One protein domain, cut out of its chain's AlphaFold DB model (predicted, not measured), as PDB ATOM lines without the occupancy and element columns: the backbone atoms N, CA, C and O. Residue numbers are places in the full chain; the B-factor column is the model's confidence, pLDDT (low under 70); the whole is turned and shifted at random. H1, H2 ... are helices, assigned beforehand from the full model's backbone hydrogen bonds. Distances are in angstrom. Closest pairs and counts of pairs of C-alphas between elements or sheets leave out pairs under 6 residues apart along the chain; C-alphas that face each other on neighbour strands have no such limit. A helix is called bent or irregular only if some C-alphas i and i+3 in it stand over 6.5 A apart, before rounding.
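What this domain is: This is residues 8 to 156 of the 168 residues of an uncharacterized protein of Hyphomonadaceae bacterium (UniProt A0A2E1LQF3). A loose rod of helices: H2 and H7 run side by side along its length, the bent H3 folds back along H2, and the long H4 slants across H7. The helical hairpin of H5 and H6 makes one end of the rod, and short H1 packs on arm H3b near the other. The printed part has 149 residues with seven named helices, H1 to H7 in order, and no named strand; its class is all helix. It is loose, with a radius of gyration of the C-alphas of 18.4 A, and spans 57 by 27 by 22 A.

Where its parts are: H1, residues 8 to 11, begins at C-alpha 8 (153.191, 202.684, 256.337). H2, residues 19 to 42, is 34.4 A long. H3, residues 45 to 68, was assigned as one helix by its hydrogen bonds but is bent, C-alphas 53 and 56 being 6.6 A apart; its arms are H3a, residues 45 to 53, 15.6 A, and H3b, residues 56 to 68, 18.1 A. H4, residues 75 to 98, is 33.9 A long with a kink of 25 degrees near residue 92. H5, residues 101 to 115, is 21.3 A long, and H6, residues 119 to 132, 20.4 A. H7, residues 134 to 154, 30.1 A, ends at C-alpha 154 (171.096, 212.554, 247.991); it is irregular, C-alphas 148 and 151 being 7.0 A apart.

How they stand to each other: H3, taken whole, is the hub, touching 4 other helices. With residues 56 to 61, H3b touches H1, closest at the C-alphas of Trp 10 and Pro 57, 5.0 A. H2 and H3a form a helical hairpin at a shallow tilt of 21 degrees, with the C-alphas of Gln 40 and Phe 47 closest at 4.8 A. H2 touches H7 at a shallow tilt of 16 degrees, opposite ways, closest at the C-alphas of Arg 19 and Gly 153, 6.0 A. H4 touches H7, closest at the C-alphas of Gln 87 and Gly 144, 6.0 A, at 37 degrees, only just a steep tilt. H5 and H6 form a helical hairpin, closest at the C-alphas of Met 110 and Val 122, 5.7 A. H5 is apart from H7. Every O i to N i+4 pair is within hydrogen-bond range in H2, H3b and H5; the counts are 19 of 20 in H4, 7 of 10 in H6, 15 of 17 in H7 and 0 of 5 in H3a, where 6 of 6 O i to N i+3 pairs are within range, while H1 is too short for an O i to N i+4 pair.

The domain as a whole: The C-alphas farthest apart, of Ala 116 and Glu 156, are 57.9 A apart. The printed part has no cut, and no link is long. Mean pLDDT of the printed part is 93.2, and no printed residue is under 70.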
ATOM      1  N   ARG A   8     152.958 201.245 256.181       76.19
ATOM      2  CA  ARG A   8     153.191 202.684 256.337       76.19
ATOM      3  C   ARG A   8     154.013 203.265 255.205       76.19
ATOM      4  O   ARG A   8     153.721 204.364 254.760       76.19
ATOM      5  N   LEU A   9     155.022 202.552 254.701       78.94
ATOM      6  CA  LEU A   9     155.854 203.037 253.598       78.94
ATOM      7  C   LEU A   9     155.041 203.263 252.313       78.94
ATOM      8  O   LEU A   9     155.242 204.279 251.649       78.94
ATOM      9  N   TRP A  10     154.114 202.359 252.008       81.81
ATOM     10  CA  TRP A  10     153.455 202.288 250.702       81.81
ATOM     11  C   TRP A  10     152.058 202.897 250.654       81.81
ATOM     12  O   TRP A  10     151.634 203.334 249.586       81.81
ATOM     13  N   PHE A  11     151.360 202.918 251.790       84.00
ATOM     14  CA  PHE A  11     149.937 203.247 251.851       84.00
ATOM     15  C   PHE A  11     149.592 204.359 252.844       84.00
ATOM     16  O   PHE A  11     148.422 204.694 253.005       84.00
ATOM     17  N   GLU A  12     150.595 204.946 253.499       86.88
ATOM     18  CA  GLU A  12     150.414 206.113 254.356       86.88
ATOM     19  C   GLU A  12     151.268 207.282 253.831       86.88
ATOM     20  O   GLU A  12     152.498 207.168 253.770       86.88
ATOM     21  N   PRO A  13     150.649 208.404 253.417       86.56
ATOM     22  CA  PRO A  13     151.376 209.558 252.888       86.56
ATOM     23  C   PRO A  13     151.944 210.459 253.995       86.56
ATOM     24  O   PRO A  13     152.781 211.318 253.720       86.56
ATOM     25  N   ASN A  14     151.489 210.277 255.237       87.56
ATOM     26  CA  ASN A  14     151.907 211.071 256.386       87.56
ATOM     27  C   ASN A  14     153.256 210.601 256.944       87.56
ATOM     28  O   ASN A  14     153.638 209.441 256.802       87.56
ATOM     29  N   GLY A  15     153.952 211.519 257.615       89.00
ATOM     30  CA  GLY A  15     155.262 211.278 258.212       89.00
ATOM     31  C   GLY A  15     156.425 211.575 257.266       89.00
ATOM     32  O   GLY A  15     156.264 212.204 256.215       89.00
ATOM     33  N   ARG A  16     157.613 211.115 257.659       91.44
ATOM     34  CA  ARG A  16     158.873 211.292 256.929       91.44
ATOM     35  C   ARG A  16     159.662 209.988 256.923       91.44
ATOM     36  O   ARG A  16     159.597 209.217 257.875       91.44
ATOM     37  N   ILE A  17     160.397 209.742 255.840       92.12
ATOM     38  CA  ILE A  17     161.256 208.559 255.708       92.12
ATOM     39  C   ILE A  17     162.700 208.986 255.494       92.12
ATOM     40  O   ILE A  17     162.985 209.808 254.619       92.12
ATOM     41  N   GLY A  18     163.614 208.387 256.256       89.75
ATOM     42  CA  GLY A  18     165.039 208.644 256.086       89.75
ATOM     43  C   GLY A  18     165.578 208.156 254.733       89.75
ATOM     44  O   GLY A  18     164.958 207.354 254.022       89.75
ATOM     45  N   ARG A  19     166.800 208.585 254.393       91.88
ATOM     46  CA  ARG A  19     167.468 208.261 253.116       91.88
ATOM     47  C   ARG A  19     167.473 206.761 252.794       91.88
ATOM     48  O   ARG A  19     167.154 206.380 251.672       91.88
ATOM     49  N   SER A  20     167.810 205.905 253.763       91.00
ATOM     50  CA  SER A  20     167.880 204.450 253.544       91.00
ATOM     51  C   SER A  20     166.527 203.862 253.133       91.00
ATOM     52  O   SER A  20     166.459 203.083 252.183       91.00
ATOM     53  N   ARG A  21     165.440 204.253 253.813       91.38
ATOM     54  CA  ARG A  21     164.090 203.770 253.491       91.38
ATOM     55  C   ARG A  21     163.598 204.293 252.147       91.38
ATOM     56  O   ARG A  21     162.945 203.552 251.419       91.38
ATOM     57  N   PHE A  22     163.953 205.526 251.790       94.50
ATOM     58  CA  PHE A  22     163.657 206.065 250.465       94.50
ATOM     59  C   PHE A  22     164.291 205.226 249.348       94.50
ATOM     60  O   PHE A  22     163.590 204.850 248.413       94.50
ATOM     61  N   TRP A  23     165.575 204.867 249.456       95.12
ATOM     62  CA  TRP A  23     166.236 204.034 248.442       95.12
ATOM     63  C   TRP A  23     165.640 202.627 248.349       95.12
ATOM     64  O   TRP A  23     165.453 202.122 247.246       95.12
ATOM     65  N   GLN A  24     165.279 202.016 249.480       94.38
ATOM     66  CA  GLN A  24     164.558 200.736 249.487       94.38
ATOM     67  C   GLN A  24     163.205 200.854 248.771       94.38
ATOM     68  O   GLN A  24     162.874 200.015 247.934       94.38
ATOM     69  N   GLY A  25     162.459 201.928 249.048       94.38
ATOM     70  CA  GLY A  25     161.214 202.235 248.351       94.38
ATOM     71  C   GLY A  25     161.425 202.431 246.847       94.38
ATOM     72  O   GLY A  25     160.738 201.829 246.029       94.38
ATOM     73  N   LEU A  26     162.434 203.203 246.451       96.12
ATOM     74  CA  LEU A  26     162.734 203.444 245.043       96.12
ATOM     75  C   LEU A  26     163.093 202.154 244.294       96.12
ATOM     76  O   LEU A  26     162.635 201.956 243.170       96.12
ATOM     77  N   VAL A  27     163.872 201.258 244.910       96.75
ATOM     78  CA  VAL A  27     164.208 199.952 244.321       96.75
ATOM     79  C   VAL A  27     162.948 199.122 244.093       96.75
ATOM     80  O   VAL A  27     162.752 198.611 242.995       96.75
ATOM     81  N   VAL A  28     162.060 199.025 245.086       96.75
ATOM     82  CA  VAL A  28     160.814 198.253 244.950       96.75
ATOM     83  C   VAL A  28     159.890 198.858 243.890       96.75
ATOM     84  O   VAL A  28     159.365 198.117 243.061       96.75
ATOM     85  N   LEU A  29     159.741 200.188 243.848       96.88
ATOM     86  CA  LEU A  29     158.987 200.871 242.789       96.88
ATOM     87  C   LEU A  29     159.585 200.595 241.410       96.88
ATOM     88  O   LEU A  29     158.849 200.330 240.465       96.88
ATOM     89  N   THR A  30     160.913 200.592 241.307       98.00
ATOM     90  CA  THR A  30     161.617 200.322 240.051       98.00
ATOM     91  C   THR A  30     161.412 198.888 239.583       98.00
ATOM     92  O   THR A  30     161.111 198.673 238.413       98.00
ATOM     93  N   VAL A  31     161.506 197.910 240.487       98.31
ATOM     94  CA  VAL A  31     161.230 196.499 240.177       98.31
ATOM     95  C   VAL A  31     159.771 196.310 239.757       98.31
ATOM     96  O   VAL A  31     159.506 195.627 238.771       98.31
ATOM     97  N   ALA A  32     158.821 196.951 240.442       98.19
ATOM     98  CA  ALA A  32     157.414 196.897 240.057       98.19
ATOM     99  C   ALA A  32     157.180 197.511 238.665       98.19
ATOM    100  O   ALA A  32     156.542 196.883 237.822       98.19
ATOM    101  N   SER A  33     157.744 198.692 238.384       98.00
ATOM    102  CA  SER A  33     157.676 199.317 237.056       98.00
ATOM    103  C   SER A  33     158.306 198.434 235.972       98.00
ATOM    104  O   SER A  33     157.725 198.284 234.902       98.00
ATOM    105  N   PHE A  34     159.447 197.799 236.256       98.38
ATOM    106  CA  PHE A  34     160.102 196.856 235.347       98.38
ATOM    107  C   PHE A  34     159.195 195.666 235.010       98.38
ATOM    108  O   PHE A  34     159.025 195.334 233.839       98.38
ATOM    109  N   ILE A  35     158.576 195.044 236.022       98.50
ATOM    110  CA  ILE A  35     157.656 193.913 235.830       98.50
ATOM    111  C   ILE A  35     156.453 194.334 234.981       98.50
ATOM    112  O   ILE A  35     156.037 193.582 234.104       98.50
ATOM    113  N   ILE A  36     155.916 195.535 235.206       98.38
ATOM    114  CA  ILE A  36     154.792 196.068 234.426       98.38
ATOM    115  C   ILE A  36     155.181 196.265 232.961       98.38
ATOM    116  O   ILE A  36     154.450 195.805 232.088       98.38
ATOM    117  N   VAL A  37     156.339 196.868 232.678       97.50
ATOM    118  CA  VAL A  37     156.833 197.037 231.299       97.50
ATOM    119  C   VAL A  37     157.071 195.677 230.632       97.50
ATOM    120  O   VAL A  37     156.639 195.461 229.503       97.50
ATOM    121  N   ALA A  38     157.686 194.722 231.334       98.06
ATOM    122  CA  ALA A  38     157.896 193.375 230.808       98.06
ATOM    123  C   ALA A  38     156.569 192.653 230.514       98.06
ATOM    124  O   ALA A  38     156.408 192.056 229.449       98.06
ATOM    125  N   GLY A  39     155.606 192.725 231.434       97.75
ATOM    126  CA  GLY A  39     154.292 192.113 231.268       97.75
ATOM    127  C   GLY A  39     153.457 192.784 230.176       97.75
ATOM    128  O   GLY A  39     152.783 192.084 229.426       97.75
ATOM    129  N   GLN A  40     153.569 194.105 229.998       96.50
ATOM    130  CA  GLN A  40     152.935 194.825 228.887       96.50
ATOM    131  C   GLN A  40     153.343 194.238 227.530       96.50
ATOM    132  O   GLN A  40     152.512 194.113 226.636       96.50
ATOM    133  N   THR A  41     154.608 193.845 227.380       95.94
ATOM    134  CA  THR A  41     155.109 193.252 226.135       95.94
ATOM    135  C   THR A  41     154.867 191.745 226.042       95.94
ATOM    136  O   THR A  41     154.625 191.245 224.951       95.94
ATOM    137  N   LYS A  42     154.968 190.998 227.152       96.12
ATOM    138  CA  LYS A  42     154.936 189.520 227.138       96.12
ATOM    139  C   LYS A  42     153.572 188.892 227.408       96.12
ATOM    140  O   LYS A  42     153.368 187.740 227.049       96.12
ATOM    141  N   ILE A  43     152.678 189.612 228.077       95.38
ATOM    142  CA  ILE A  43     151.329 189.145 228.427       95.38
ATOM    143  C   ILE A  43     150.301 189.869 227.557       95.38
ATOM    144  O   ILE A  43     149.362 189.251 227.065       95.38
ATOM    145  N   GLY A  44     150.487 191.174 227.357       91.88
ATOM    146  CA  GLY A  44     149.653 191.993 226.486       91.88
ATOM    147  C   GLY A  44     149.602 193.442 226.953       91.88
ATOM    148  O   GLY A  44     149.798 193.737 228.134       91.88
ATOM    149  N   SER A  45     149.285 194.354 226.032       89.38
ATOM    150  CA  SER A  45     149.317 195.804 226.275       89.38
ATOM    151  C   SER A  45     148.460 196.243 227.471       89.38
ATOM    152  O   SER A  45     148.846 197.152 228.206       89.38
ATOM    153  N   GLY A  46     147.350 195.545 227.737       93.19
ATOM    154  CA  GLY A  46     146.485 195.785 228.896       93.19
ATOM    155  C   GLY A  46     147.167 195.591 230.258       93.19
ATOM    156  O   GLY A  46     146.760 196.217 231.233       93.19
ATOM    157  N   PHE A  47     148.245 194.801 230.348       95.94
ATOM    158  CA  PHE A  47     149.022 194.653 231.587       95.94
ATOM    159  C   PHE A  47     149.680 195.975 232.018       95.94
ATOM    160  O   PHE A  47     149.863 196.223 233.211       95.94
ATOM    161  N   GLY A  48     149.958 196.871 231.061       95.06
ATOM    162  CA  GLY A  48     150.485 198.212 231.320       95.06
ATOM    163  C   GLY A  48     149.568 199.082 232.187       95.06
ATOM    164  O   GLY A  48     150.051 199.980 232.879       95.06
ATOM    165  N   LEU A  49     148.263 198.783 232.247       96.56
ATOM    166  CA  LEU A  49     147.296 199.502 233.088       96.56
ATOM    167  C   LEU A  49     147.607 199.379 234.590       96.56
ATOM    168  O   LEU A  49     147.214 200.241 235.374       96.56
ATOM    169  N   LEU A  50     148.367 198.360 235.008       97.31
ATOM    170  CA  LEU A  50     148.822 198.227 236.396       97.31
ATOM    171  C   LEU A  50     149.753 199.372 236.828       97.31
ATOM    172  O   LEU A  50     149.908 199.608 238.024       97.31
ATOM    173  N   SER A  51     150.341 200.116 235.884       95.88
ATOM    174  CA  SER A  51     151.173 201.289 236.188       95.88
ATOM    175  C   SER A  51     150.413 202.366 236.969       95.88
ATOM    176  O   SER A  51     150.996 203.006 237.843       95.88
ATOM    177  N   TYR A  52     149.100 202.508 236.750       95.69
ATOM    178  CA  TYR A  52     148.264 203.453 237.495       95.69
ATOM    179  C   TYR A  52     148.199 203.127 238.991       95.69
ATOM    180  O   TYR A  52     148.123 204.037 239.816       95.69
ATOM    181  N   LEU A  53     148.314 201.846 239.363       96.06
ATOM    182  CA  LEU A  53     148.355 201.426 240.766       96.06
ATOM    183  C   LEU A  53     149.637 201.884 241.472       96.06
ATOM    184  O   LEU A  53     149.642 202.004 242.694       96.06
ATOM    185  N   LEU A  54     150.713 202.167 240.727       95.56
ATOM    186  CA  LEU A  54     151.970 202.652 241.299       95.56
ATOM    187  C   LEU A  54     151.950 204.149 241.611       95.56
ATOM    188  O   LEU A  54     152.768 204.589 242.417       95.56
ATOM    189  N   ILE A  55     151.018 204.928 241.049       94.88
ATOM    190  CA  ILE A  55     150.947 206.384 241.265       94.88
ATOM    191  C   ILE A  55     150.889 206.708 242.761       94.88
ATOM    192  O   ILE A  55     151.654 207.538 243.251       94.88
ATOM    193  N   TYR A  56     150.019 206.025 243.503       95.56
ATOM    194  CA  TYR A  56     149.850 206.280 244.930       95.56
ATOM    195  C   TYR A  56     151.091 205.900 245.770       95.56
ATOM    196  O   TYR A  56     151.563 206.745 246.534       95.56
ATOM    197  N   PRO A  57     151.704 204.713 245.595       95.94
ATOM    198  CA  PRO A  57     153.014 204.390 246.162       95.94
ATOM    199  C   PRO A  57     154.124 205.403 245.843       95.94
ATOM    200  O   PRO A  57     154.893 205.757 246.740       95.94
ATOM    201  N   TYR A  58     154.200 205.911 244.604       96.00
ATOM    202  CA  TYR A  58     155.148 206.970 244.237       96.00
ATOM    203  C   TYR A  58     154.901 208.239 245.059       96.00
ATOM    204  O   TYR A  58     155.845 208.779 245.640       96.00
ATOM    205  N   ILE A  59     153.643 208.677 245.180       95.88
ATOM    206  CA  ILE A  59     153.270 209.832 246.008       95.88
ATOM    207  C   ILE A  59     153.674 209.615 247.469       95.88
ATOM    208  O   ILE A  59     154.278 210.507 248.063       95.88
ATOM    209  N   CYS A  60     153.411 208.439 248.043       95.62
ATOM    210  CA  CYS A  60     153.764 208.145 249.432       95.62
ATOM    211  C   CYS A  60     155.282 208.199 249.660       95.62
ATOM    212  O   CYS A  60     155.749 208.892 250.565       95.62
ATOM    213  N   VAL A  61     156.071 207.493 248.843       96.06
ATOM    214  CA  VAL A  61     157.531 207.409 249.019       96.06
ATOM    215  C   VAL A  61     158.198 208.765 248.786       96.06
ATOM    216  O   VAL A  61     158.983 209.217 249.623       96.06
ATOM    217  N   PHE A  62     157.879 209.447 247.684       96.44
ATOM    218  CA  PHE A  62     158.493 210.738 247.366       96.44
ATOM    219  C   PHE A  62     157.970 211.867 248.257       96.44
ATOM    220  O   PHE A  62     158.754 212.719 248.670       96.44
ATOM    221  N   GLY A  63     156.684 211.854 248.618       96.50
ATOM    222  CA  GLY A  63     156.083 212.832 249.525       96.50
ATOM    223  C   GLY A  63     156.721 212.795 250.910       96.50
ATOM    224  O   GLY A  63     157.191 213.820 251.397       96.50
ATOM    225  N   LYS A  64     156.865 211.604 251.504       95.31
ATOM    226  CA  LYS A  64     157.553 211.458 252.798       95.31
ATOM    227  C   LYS A  64     159.034 211.786 252.725       95.31
ATOM    228  O   LYS A  64     159.609 212.248 253.706       95.31
ATOM    229  N   ARG A  65     159.669 211.566 251.573       95.88
ATOM    230  CA  ARG A  65     161.056 211.978 251.375       95.88
ATOM    231  C   ARG A  65     161.197 213.498 251.271       95.88
ATOM    232  O   ARG A  65     162.177 214.042 251.764       95.88
ATOM    233  N   LEU A  66     160.230 214.181 250.664       96.44
ATOM    234  CA  LEU A  66     160.163 215.643 250.661       96.44
ATOM    235  C   LEU A  66     159.925 216.187 252.073       96.44
ATOM    236  O   LEU A  66     160.632 217.100 252.493       96.44
ATOM    237  N   HIS A  67     159.017 215.573 252.833       95.81
ATOM    238  CA  HIS A  67     158.805 215.906 254.241       95.81
ATOM    239  C   HIS A  67     160.079 215.737 255.072       95.81
ATOM    240  O   HIS A  67     160.374 216.574 255.917       95.81
ATOM    241  N   ASP A  68     160.868 214.695 254.810       95.44
ATOM    242  CA  ASP A  68     162.128 214.430 255.513       95.44
ATOM    243  C   ASP A  68     163.196 215.520 255.318       95.44
ATOM    244  O   ASP A  68     164.087 215.652 256.152       95.44
ATOM    245  N   ILE A  69     163.095 216.314 254.249       94.88
ATOM    246  CA  ILE A  69     163.983 217.452 253.951       94.88
ATOM    247  C   ILE A  69     163.283 218.810 254.158       94.88
ATOM    248  O   ILE A  69     163.642 219.811 253.533       94.88
ATOM    249  N   GLY A  70     162.196 218.817 254.936       93.81
ATOM    250  CA  GLY A  70     161.463 220.025 255.317       93.81
ATOM    251  C   GLY A  70     160.625 220.645 254.197       93.81
ATOM    252  O   GLY A  70     160.179 221.789 254.311       93.81
ATOM    253  N   ARG A  71     160.393 219.922 253.095       95.00
ATOM    254  CA  ARG A  71     159.629 220.396 251.931       95.00
ATOM    255  C   ARG A  71     158.224 219.805 251.905       95.00
ATOM    256  O   ARG A  71     157.988 218.682 252.322       95.00
ATOM    257  N   SER A  72     157.297 220.559 251.324       95.12
ATOM    258  CA  SER A  72     155.920 220.115 251.092       95.12
ATOM    259  C   SER A  72     155.845 218.924 250.126       95.12
ATOM    260  O   SER A  72     156.480 218.950 249.069       95.12
ATOM    261  N   ALA A  73     155.004 217.925 250.420       95.12
ATOM    262  CA  ALA A  73     154.726 216.817 249.497       95.12
ATOM    263  C   ALA A  73     154.104 217.262 248.159       95.12
ATOM    264  O   ALA A  73     154.167 216.520 247.183       95.12
ATOM    265  N   TRP A  74     153.576 218.486 248.047       95.00
ATOM    266  CA  TRP A  74     153.089 219.021 246.767       95.00
ATOM    267  C   TRP A  74     154.175 219.090 245.681       95.00
ATOM    268  O   TRP A  74     153.862 219.032 244.492       95.00
ATOM    269  N   TRP A  75     155.459 219.114 246.064       95.88
ATOM    270  CA  TRP A  75     156.573 219.023 245.115       95.88
ATOM    271  C   TRP A  75     156.621 217.694 244.345       95.88
ATOM    272  O   TRP A  75     157.261 217.644 243.294       95.88
ATOM    273  N   VAL A  76     155.896 216.651 244.774       95.19
ATOM    274  CA  VAL A  76     155.725 215.414 243.989       95.19
ATOM    275  C   VAL A  76     155.118 215.700 242.612       95.19
ATOM    276  O   VAL A  76     155.487 215.035 241.651       95.19
ATOM    277  N   ILE A  77     154.263 216.720 242.468       95.56
ATOM    278  CA  ILE A  77     153.724 217.118 241.155       95.56
ATOM    279  C   ILE A  77     154.855 217.585 240.231       95.56
ATOM    280  O   ILE A  77     154.931 217.176 239.075       95.56
ATOM    281  N   GLY A  78     155.776 218.404 240.750       95.69
ATOM    282  CA  GLY A  78     156.959 218.833 240.004       95.69
ATOM    283  C   GLY A  78     157.849 217.652 239.613       95.69
ATOM    284  O   GLY A  78     158.310 217.579 238.478       95.69
ATOM    285  N   LEU A  79     158.031 216.688 240.521       94.69
ATOM    286  CA  LEU A  79     158.766 215.451 240.243       94.69
ATOM    287  C   LEU A  79     158.069 214.581 239.189       94.69
ATOM    288  O   LEU A  79     158.744 214.000 238.344       94.69
ATOM    289  N   PHE A  80     156.737 214.534 239.177       93.81
ATOM    290  CA  PHE A  80     155.975 213.856 238.134       93.81
ATOM    291  C   PHE A  80     156.250 214.471 236.756       93.81
ATOM    292  O   PHE A  80     156.651 213.753 235.843       93.81
ATOM    293  N   PHE A  81     156.152 215.793 236.599       95.88
ATOM    294  CA  PHE A  81     156.491 216.433 235.322       95.88
ATOM    295  C   PHE A  81     157.969 216.277 234.952       95.88
ATOM    296  O   PHE A  81     158.283 216.011 233.793       95.88
ATOM    297  N   ALA A  82     158.879 216.366 235.927       94.94
ATOM    298  CA  ALA A  82     160.292 216.082 235.701       94.94
ATOM    299  C   ALA A  82     160.504 214.649 235.184       94.94
ATOM    300  O   ALA A  82     161.304 214.447 234.276       94.94
ATOM    301  N   SER A  83     159.750 213.670 235.694       93.62
ATOM    302  CA  SER A  83     159.805 212.288 235.212       93.62
ATOM    303  C   SER A  83     159.359 212.158 233.753       93.62
ATOM    304  O   SER A  83     160.016 211.452 232.994       93.62
ATOM    305  N   LEU A  84     158.325 212.894 233.322       94.19
ATOM    306  CA  LEU A  84     157.890 212.905 231.919       94.19
ATOM    307  C   LEU A  84     158.982 213.463 231.001       94.19
ATOM    308  O   LEU A  84     159.242 212.897 229.944       94.19
ATOM    309  N   ILE A  85     159.659 214.535 231.427       96.06
ATOM    310  CA  ILE A  85     160.777 215.129 230.683       96.06
ATOM    311  C   ILE A  85     161.954 214.152 230.614       96.06
ATOM    312  O   ILE A  85     162.511 213.942 229.539       96.06
ATOM    313  N   VAL A  86     162.321 213.529 231.738       95.12
ATOM    314  CA  VAL A  86     163.395 212.526 231.783       95.12
ATOM    315  C   VAL A  86     163.081 211.364 230.849       95.12
ATOM    316  O   VAL A  86     163.945 210.982 230.066       95.12
ATOM    317  N   GLN A  87     161.855 210.836 230.878       92.69
ATOM    318  CA  GLN A  87     161.468 209.732 230.001       92.69
ATOM    319  C   GLN A  87     161.463 210.137 228.530       92.69
ATOM    320  O   GLN A  87     162.009 209.413 227.706       92.69
ATOM    321  N   PHE A  88     160.944 211.322 228.203       93.25
ATOM    322  CA  PHE A  88     161.005 211.851 226.842       93.25
ATOM    323  C   PHE A  88     162.451 211.936 226.334       93.25
ATOM    324  O   PHE A  88     162.760 211.431 225.258       93.25
ATOM    325  N   ILE A  89     163.361 212.502 227.136       94.25
ATOM    326  CA  ILE A  89     164.788 212.588 226.802       94.25
ATOM    327  C   ILE A  89     165.392 211.190 226.632       94.25
ATOM    328  O   ILE A  89     166.095 210.951 225.655       94.25
ATOM    329  N   LEU A  90     165.117 210.253 227.543       92.56
ATOM    330  CA  LEU A  90     165.635 208.888 227.441       92.56
ATOM    331  C   LEU A  90     165.177 208.208 226.151       92.56
ATOM    332  O   LEU A  90     166.005 207.588 225.485       92.56
ATOM    333  N   THR A  91     163.917 208.364 225.747       87.38
ATOM    334  CA  THR A  91     163.410 207.809 224.484       87.38
ATOM    335  C   THR A  91     164.128 208.396 223.264       87.38
ATOM    336  O   THR A  91     164.498 207.639 222.368       87.38
ATOM    337  N   LEU A  92     164.436 209.704 223.255       90.38
ATOM    338  CA  LEU A  92     165.178 210.339 222.152       90.38
ATOM    339  C   LEU A  92     166.566 209.726 221.911       90.38
ATOM    340  O   LEU A  92     167.045 209.739 220.779       90.38
ATOM    341  N   PHE A  93     167.219 209.209 222.954       89.62
ATOM    342  CA  PHE A  93     168.559 208.623 222.844       89.62
ATOM    343  C   PHE A  93     168.547 207.098 222.773       89.62
ATOM    344  O   PHE A  93     169.343 206.514 222.043       89.62
ATOM    345  N   THR A  94     167.661 206.434 223.511       88.19
ATOM    346  CA  THR A  94     167.645 204.968 223.584       88.19
ATOM    347  C   THR A  94     167.153 204.340 222.288       88.19
ATOM    348  O   THR A  94     167.807 203.430 221.786       88.19
ATOM    349  N   GLU A  95     166.085 204.847 221.671       81.69
ATOM    350  CA  GLU A  95     165.585 204.247 220.429       81.69
ATOM    351  C   GLU A  95     166.619 204.265 219.290       81.69
ATOM    352  O   GLU A  95     166.834 203.209 218.696       81.69
ATOM    353  N   PRO A  96     167.324 205.377 218.986       86.69
ATOM    354  CA  PRO A  96     168.353 205.368 217.945       86.69
ATOM    355  C   PRO A  96     169.542 204.454 218.256       86.69
ATOM    356  O   PRO A  96     170.081 203.845 217.337       86.69
ATOM    357  N   ILE A  97     169.945 204.337 219.529       87.75
ATOM    358  CA  ILE A  97     171.075 203.486 219.947       87.75
ATOM    359  C   ILE A  97     170.767 202.002 219.718       87.75
ATOM    360  O   ILE A  97     171.652 201.239 219.336       87.75
ATOM    361  N   PHE A  98     169.519 201.595 219.945       85.31
ATOM    362  CA  PHE A  98     169.089 200.201 219.839       85.31
ATOM    363  C   PHE A  98     168.331 199.885 218.541       85.31
ATOM    364  O   PHE A  98     167.834 198.771 218.367       85.31
ATOM    365  N   ARG A  99     168.257 200.842 217.610       86.94
ATOM    366  CA  ARG A  99     167.622 200.668 216.303       86.94
ATOM    367  C   ARG A  99     168.402 199.653 215.468       86.94
ATOM    368  O   ARG A  99     169.582 199.838 215.182       86.94
ATOM    369  N   SER A 100     167.718 198.604 215.025       90.31
ATOM    370  CA  SER A 100     168.237 197.605 214.086       90.31
ATOM    371  C   SER A 100     167.604 197.772 212.694       90.31
ATOM    372  O   SER A 100     166.509 198.334 212.587       90.31
ATOM    373  N   PRO A 101     168.222 197.252 211.616       92.75
ATOM    374  CA  PRO A 101     167.601 197.243 210.289       92.75
ATOM    375  C   PRO A 101     166.205 196.602 210.287       92.75
ATOM    376  O   PRO A 101     165.309 197.072 209.595       92.75
ATOM    377  N   GLU A 102     166.003 195.577 211.119       93.44
ATOM    378  CA  GLU A 102     164.704 194.930 211.300       93.44
ATOM    379  C   GLU A 102     163.665 195.883 211.901       93.44
ATOM    380  O   GLU A 102     162.556 195.969 211.381       93.44
ATOM    381  N   THR A 103     164.016 196.636 212.952       93.12
ATOM    382  CA  THR A 103     163.086 197.616 213.541       93.12
ATOM    383  C   THR A 103     162.689 198.700 212.541       93.12
ATOM    384  O   THR A 103     161.531 199.098 212.515       93.12
ATOM    385  N   VAL A 104     163.617 199.144 211.687       92.62
ATOM    386  CA  VAL A 104     163.338 200.157 210.659       92.62
ATOM    387  C   VAL A 104     162.380 199.611 209.608       92.62
ATOM    388  O   VAL A 104     161.360 200.239 209.344       92.62
ATOM    389  N   ALA A 105     162.671 198.427 209.066       94.56
ATOM    390  CA  ALA A 105     161.823 197.788 208.066       94.56
ATOM    391  C   ALA A 105     160.410 197.509 208.603       94.56
ATOM    392  O   ALA A 105     159.429 197.642 207.875       94.56
ATOM    393  N   LEU A 106     160.297 197.149 209.884       94.25
ATOM    394  CA  LEU A 106     159.008 196.910 210.525       94.25
ATOM    395  C   LEU A 106     158.203 198.202 210.702       94.25
ATOM    396  O   LEU A 106     157.018 198.215 210.396       94.25
ATOM    397  N   ILE A 107     158.842 199.293 211.138       92.88
ATOM    398  CA  ILE A 107     158.191 200.610 211.244       92.88
ATOM    399  C   ILE A 107     157.719 201.094 209.865       92.88
ATOM    400  O   ILE A 107     156.608 201.604 209.745       92.88
ATOM    401  N   GLU A 108     158.535 200.912 208.826       93.88
ATOM    402  CA  GLU A 108     158.176 201.264 207.448       93.88
ATOM    403  C   GLU A 108     156.985 200.439 206.947       93.88
ATOM    404  O   GLU A 108     156.012 201.006 206.454       93.88
ATOM    405  N   LYS A 109     157.011 199.115 207.149       93.50
ATOM    406  CA  LYS A 109     155.882 198.233 206.826       93.50
ATOM    407  C   LYS A 109     154.602 198.678 207.532       93.50
ATOM    408  O   LYS A 109     153.572 198.813 206.884       93.50
ATOM    409  N   MET A 110     154.680 198.957 208.834       93.44
ATOM    410  CA  MET A 110     153.540 199.425 209.622       93.44
ATOM    411  C   MET A 110     152.976 200.749 209.102       93.44
ATOM    412  O   MET A 110     151.761 200.922 209.092       93.44
ATOM    413  N   ALA A 111     153.834 201.677 208.666       92.69
ATOM    414  CA  ALA A 111     153.400 202.942 208.078       92.69
ATOM    415  C   ALA A 111     152.662 202.723 206.747       92.69
ATOM    416  O   ALA A 111     151.576 203.267 206.557       92.69
ATOM    417  N   VAL A 112     153.196 201.868 205.867       94.06
ATOM    418  CA  VAL A 112     152.557 201.513 204.588       94.06
ATOM    419  C   VAL A 112     151.218 200.802 204.807       94.06
ATOM    420  O   VAL A 112     150.219 201.164 204.186       94.06
ATOM    421  N   ASP A 113     151.170 199.817 205.710       93.19
ATOM    422  CA  ASP A 113     149.944 199.073 206.028       93.19
ATOM    423  C   ASP A 113     148.877 199.989 206.652       93.19
ATOM    424  O   ASP A 113     147.693 199.872 206.328       93.19
ATOM    425  N   TRP A 114     149.288 200.942 207.497       91.31
ATOM    426  CA  TRP A 114     148.403 201.958 208.066       91.31
ATOM    427  C   TRP A 114     147.804 202.873 206.990       91.31
ATOM    428  O   TRP A 114     146.590 203.075 206.963       91.31
ATOM    429  N   GLU A 115     148.627 203.393 206.077       92.50
ATOM    430  CA  GLU A 115     148.178 204.259 204.977       92.50
ATOM    431  C   GLU A 115     147.262 203.531 203.987       92.50
ATOM    432  O   GLU A 115     146.304 204.115 203.478       92.50
ATOM    433  N   ALA A 116     147.511 202.243 203.748       93.31
ATOM    434  CA  ALA A 116     146.676 201.400 202.898       93.31
ATOM    435  C   ALA A 116     145.338 200.995 203.553       93.31
ATOM    436  O   ALA A 116     144.488 200.408 202.884       93.31
ATOM    437  N   GLY A 117     145.134 201.289 204.843       91.62
ATOM    438  CA  GLY A 117     143.946 200.878 205.597       91.62
ATOM    439  C   GLY A 117     143.945 199.401 206.009       91.62
ATOM    440  O   GLY A 117     142.916 198.888 206.449       91.62
ATOM    441  N   ASN A 118     145.089 198.717 205.919       91.31
ATOM    442  CA  ASN A 118     145.267 197.311 206.289       91.31
ATOM    443  C   ASN A 118     145.464 197.156 207.808       91.31
ATOM    444  O   ASN A 118     146.460 196.603 208.273       91.31
ATOM    445  N   ILE A 119     144.515 197.656 208.602       83.00
ATOM    446  CA  ILE A 119     144.635 197.757 210.069       83.00
ATOM    447  C   ILE A 119     144.850 196.382 210.728       83.00
ATOM    448  O   ILE A 119     145.608 196.276 211.694       83.00
ATOM    449  N   ASP A 120     144.266 195.319 210.169       87.56
ATOM    450  CA  ASP A 120     144.417 193.946 210.670       87.56
ATOM    451  C   ASP A 120     145.877 193.457 210.644       87.56
ATOM    452  O   ASP A 120     146.276 192.623 211.458       87.56
ATOM    453  N   MET A 121     146.698 194.009 209.745       81.25
ATOM    454  CA  MET A 121     148.114 193.659 209.595       81.25
ATOM    455  C   MET A 121     149.024 194.436 210.557       81.25
ATOM    456  O   MET A 121     150.137 193.991 210.838       81.25
ATOM    457  N   VAL A 122     148.548 195.559 211.111       86.50
ATOM    458  CA  VAL A 122     149.330 196.433 212.001       86.50
ATOM    459  C   VAL A 122     149.490 195.814 213.391       86.50
ATOM    460  O   VAL A 122     150.549 195.933 213.999       86.50
ATOM    461  N   GLY A 123     148.469 195.120 213.903       87.88
ATOM    462  CA  GLY A 123     148.489 194.533 215.251       87.88
ATOM    463  C   GLY A 123     149.679 193.592 215.508       87.88
ATOM    464  O   GLY A 123     150.450 193.841 216.440       87.88
ATOM    465  N   PRO A 124     149.878 192.541 214.686       90.62
ATOM    466  CA  PRO A 124     151.013 191.625 214.826       90.62
ATOM    467  C   PRO A 124     152.379 192.316 214.691       90.62
ATOM    468  O   PRO A 124     153.326 191.978 215.406       90.62
ATOM    469  N   ASP A 125     152.489 193.310 213.810       92.88
ATOM    470  CA  ASP A 125     153.723 194.076 213.641       92.88
ATOM    471  C   ASP A 125     154.023 194.962 214.860       92.88
ATOM    472  O   ASP A 125     155.171 195.023 215.298       92.88
ATOM    473  N   VAL A 126     153.004 195.587 215.466       91.00
ATOM    474  CA  VAL A 126     153.138 196.332 216.734       91.00
ATOM    475  C   VAL A 126     153.661 195.415 217.838       91.00
ATOM    476  O   VAL A 126     154.546 195.802 218.603       91.00
ATOM    477  N   GLU A 127     153.143 194.190 217.939       92.06
ATOM    478  CA  GLU A 127     153.616 193.217 218.927       92.06
ATOM    479  C   GLU A 127     155.082 192.838 218.683       92.06
ATOM    480  O   GLU A 127     155.892 192.825 219.619       92.06
ATOM    481  N   ARG A 128     155.458 192.584 217.426       92.75
ATOM    482  CA  ARG A 128     156.851 192.303 217.060       92.75
ATOM    483  C   ARG A 128     157.764 193.489 217.376       92.75
ATOM    484  O   ARG A 128     158.827 193.287 217.961       92.75
ATOM    485  N   LEU A 129     157.339 194.712 217.067       92.94
ATOM    486  CA  LEU A 129     158.095 195.930 217.354       92.94
ATOM    487  C   LEU A 129     158.305 196.104 218.862       92.94
ATOM    488  O   LEU A 129     159.432 196.308 219.308       92.94
ATOM    489  N   ASN A 130     157.249 195.933 219.660       93.31
ATOM    490  CA  ASN A 130     157.333 195.982 221.121       93.31
ATOM    491  C   ASN A 130     158.301 194.935 221.685       93.31
ATOM    492  O   ASN A 130     159.010 195.213 222.652       93.31
ATOM    493  N   ASN A 131     158.358 193.740 221.092       93.81
ATOM    494  CA  ASN A 131     159.309 192.704 221.492       93.81
ATOM    495  C   ASN A 131     160.760 193.076 221.160       93.81
ATOM    496  O   ASN A 131     161.636 192.861 221.999       93.81
ATOM    497  N   LEU A 132     161.014 193.659 219.985       93.56
ATOM    498  CA  LEU A 132     162.344 194.149 219.598       93.56
ATOM    499  C   LEU A 132     162.810 195.304 220.499       93.56
ATOM    500  O   LEU A 132     163.983 195.371 220.865       93.56
ATOM    501  N   LEU A 133     161.888 196.180 220.906       92.75
ATOM    502  CA  LEU A 133     162.163 197.341 221.758       92.75
ATOM    503  C   LEU A 133     162.065 197.053 223.263       92.75
ATOM    504  O   LEU A 133     162.255 197.956 224.078       92.75
ATOM    505  N   LEU A 134     161.823 195.801 223.664       94.19
ATOM    506  CA  LEU A 134     161.636 195.455 225.071       94.19
ATOM    507  C   LEU A 134     162.864 195.797 225.921       94.19
ATOM    508  O   LEU A 134     162.734 196.452 226.950       94.19
ATOM    509  N   ILE A 135     164.054 195.362 225.501       93.00
ATOM    510  CA  ILE A 135     165.291 195.612 226.257       93.00
ATOM    511  C   ILE A 135     165.549 197.124 226.412       93.00
ATOM    512  O   ILE A 135     165.742 197.556 227.550       93.00
ATOM    513  N   PRO A 136     165.489 197.941 225.341       93.12
ATOM    514  CA  PRO A 136     165.561 199.399 225.457       93.12
ATOM    515  C   PRO A 136     164.560 199.978 226.459       93.12
ATOM    516  O   PRO A 136     164.953 200.730 227.347       93.12
ATOM    517  N   ASN A 137     163.290 199.569 226.389       94.38
ATOM    518  CA  ASN A 137     162.243 200.067 227.285       94.38
ATOM    519  C   ASN A 137     162.489 199.685 228.753       94.38
ATOM    520  O   ASN A 137     162.275 200.498 229.655       94.38
ATOM    521  N   LEU A 138     162.988 198.470 229.008       95.88
ATOM    522  CA  LEU A 138     163.364 198.021 230.350       95.88
ATOM    523  C   LEU A 138     164.563 198.799 230.907       95.88
ATOM    524  O   LEU A 138     164.601 199.110 232.096       95.88
ATOM    525  N   ILE A 139     165.533 199.151 230.061       95.06
ATOM    526  CA  ILE A 139     166.648 200.015 230.465       95.06
ATOM    527  C   ILE A 139     166.122 201.418 230.781       95.06
ATOM    528  O   ILE A 139     166.423 201.952 231.850       95.06
ATOM    529  N   SER A 140     165.290 201.991 229.907       95.00
ATOM    530  CA  SER A 140     164.722 203.332 230.079       95.00
ATOM    531  C   SER A 140     163.909 203.466 231.364       95.00
ATOM    532  O   SER A 140     164.078 204.448 232.082       95.00
ATOM    533  N   VAL A 141     163.087 202.475 231.733       95.94
ATOM    534  CA  VAL A 141     162.314 202.550 232.987       95.94
ATOM    535  C   VAL A 141     163.212 202.506 234.228       95.94
ATOM    536  O   VAL A 141     162.995 203.268 235.171       95.94
ATOM    537  N   VAL A 142     164.260 201.673 234.224       97.19
ATOM    538  CA  VAL A 142     165.210 201.577 235.345       97.19
ATOM    539  C   VAL A 142     166.027 202.862 235.474       97.19
ATOM    540  O   VAL A 142     166.122 203.426 236.565       97.19
ATOM    541  N   VAL A 143     166.580 203.354 234.363       96.69
ATOM    542  CA  VAL A 143     167.368 204.591 234.334       96.69
ATOM    543  C   VAL A 143     166.497 205.793 234.695       96.69
ATOM    544  O   VAL A 143     166.907 206.607 235.518       96.69
ATOM    545  N   GLY A 144     165.282 205.886 234.154       95.94
ATOM    546  CA  GLY A 144     164.347 206.977 234.430       95.94
ATOM    547  C   GLY A 144     163.974 207.074 235.909       95.94
ATOM    548  O   GLY A 144     164.085 208.150 236.501       95.94
ATOM    549  N   ASN A 145     163.626 205.949 236.542       96.56
ATOM    550  CA  ASN A 145     163.321 205.917 237.975       96.56
ATOM    551  C   ASN A 145     164.543 206.253 238.834       96.56
ATOM    552  O   ASN A 145     164.429 206.992 239.817       96.56
ATOM    553  N   PHE A 146     165.722 205.753 238.453       96.69
ATOM    554  CA  PHE A 146     166.960 206.097 239.139       96.69
ATOM    555  C   PHE A 146     167.243 207.600 239.062       96.69
ATOM    556  O   PHE A 146     167.459 208.218 240.100       96.69
ATOM    557  N   VAL A 147     167.185 208.204 237.870       95.62
ATOM    558  CA  VAL A 147     167.420 209.644 237.661       95.62
ATOM    559  C   VAL A 147     166.435 210.486 238.471       95.62
ATOM    560  O   VAL A 147     166.851 211.429 239.144       95.62
ATOM    561  N   LEU A 148     165.151 210.115 238.472       92.69
ATOM    562  CA  LEU A 148     164.116 210.804 239.241       92.69
ATOM    563  C   LEU A 148     164.416 210.798 240.748       92.69
ATOM    564  O   LEU A 148     164.298 211.823 241.421       92.69
ATOM    565  N   GLY A 149     164.811 209.644 241.288       93.44
ATOM    566  CA  GLY A 149     165.113 209.495 242.709       93.44
ATOM    567  C   GLY A 149     166.506 209.978 243.117       93.44
ATOM    568  O   GLY A 149     166.729 210.256 244.294       93.44
ATOM    569  N   PHE A 150     167.442 210.108 242.174       94.50
ATOM    570  CA  PHE A 150     168.855 210.351 242.455       94.50
ATOM    571  C   PHE A 150     169.096 211.643 243.230       94.50
ATOM    572  O   PHE A 150     169.757 211.630 244.272       94.50
ATOM    573  N   PHE A 151     168.552 212.757 242.740       90.31
ATOM    574  CA  PHE A 151     168.771 214.063 243.355       90.31
ATOM    575  C   PHE A 151     168.108 214.137 244.731       90.31
ATOM    576  O   PHE A 151     168.763 214.468 245.717       90.31
ATOM    577  N   LEU A 152     166.839 213.734 244.828       93.12
ATOM    578  CA  LEU A 152     166.088 213.770 246.084       93.12
ATOM    579  C   LEU A 152     166.667 212.812 247.144       93.12
ATOM    580  O   LEU A 152     166.740 213.140 248.334       93.12
ATOM    581  N   GLY A 153     167.129 211.636 246.720       92.94
ATOM    582  CA  GLY A 153     167.754 210.636 247.581       92.94
ATOM    583  C   GLY A 153     169.123 211.047 248.125       92.94
ATOM    584  O   GLY A 153     169.581 210.452 249.098       92.94
ATOM    585  N   ARG A 154     169.782 212.058 247.542       93.81
ATOM    586  CA  ARG A 154     171.096 212.554 247.991       93.81
ATOM    587  C   ARG A 154     171.045 213.742 248.940       93.81
ATOM    588  O   ARG A 154     172.051 214.009 249.586       93.81
ATOM    589  N   ILE A 155     169.916 214.435 249.048       93.94
ATOM    590  CA  ILE A 155     169.777 215.567 249.977       93.94
ATOM    591  C   ILE A 155     169.890 215.051 251.421       93.94
ATOM    592  O   ILE A 155     169.549 213.902 251.711       93.94
ATOM    593  N   GLU A 156     170.468 215.810 252.339       92.75
ATOM    594  CA  GLU A 156     170.504 215.412 253.753       92.75
ATOM    595  C   GLU A 156     169.132 215.597 254.395       92.75
ATOM    596  O   GLU A 156     168.384 216.497 254.027       92.75
TER     597      GLU A 156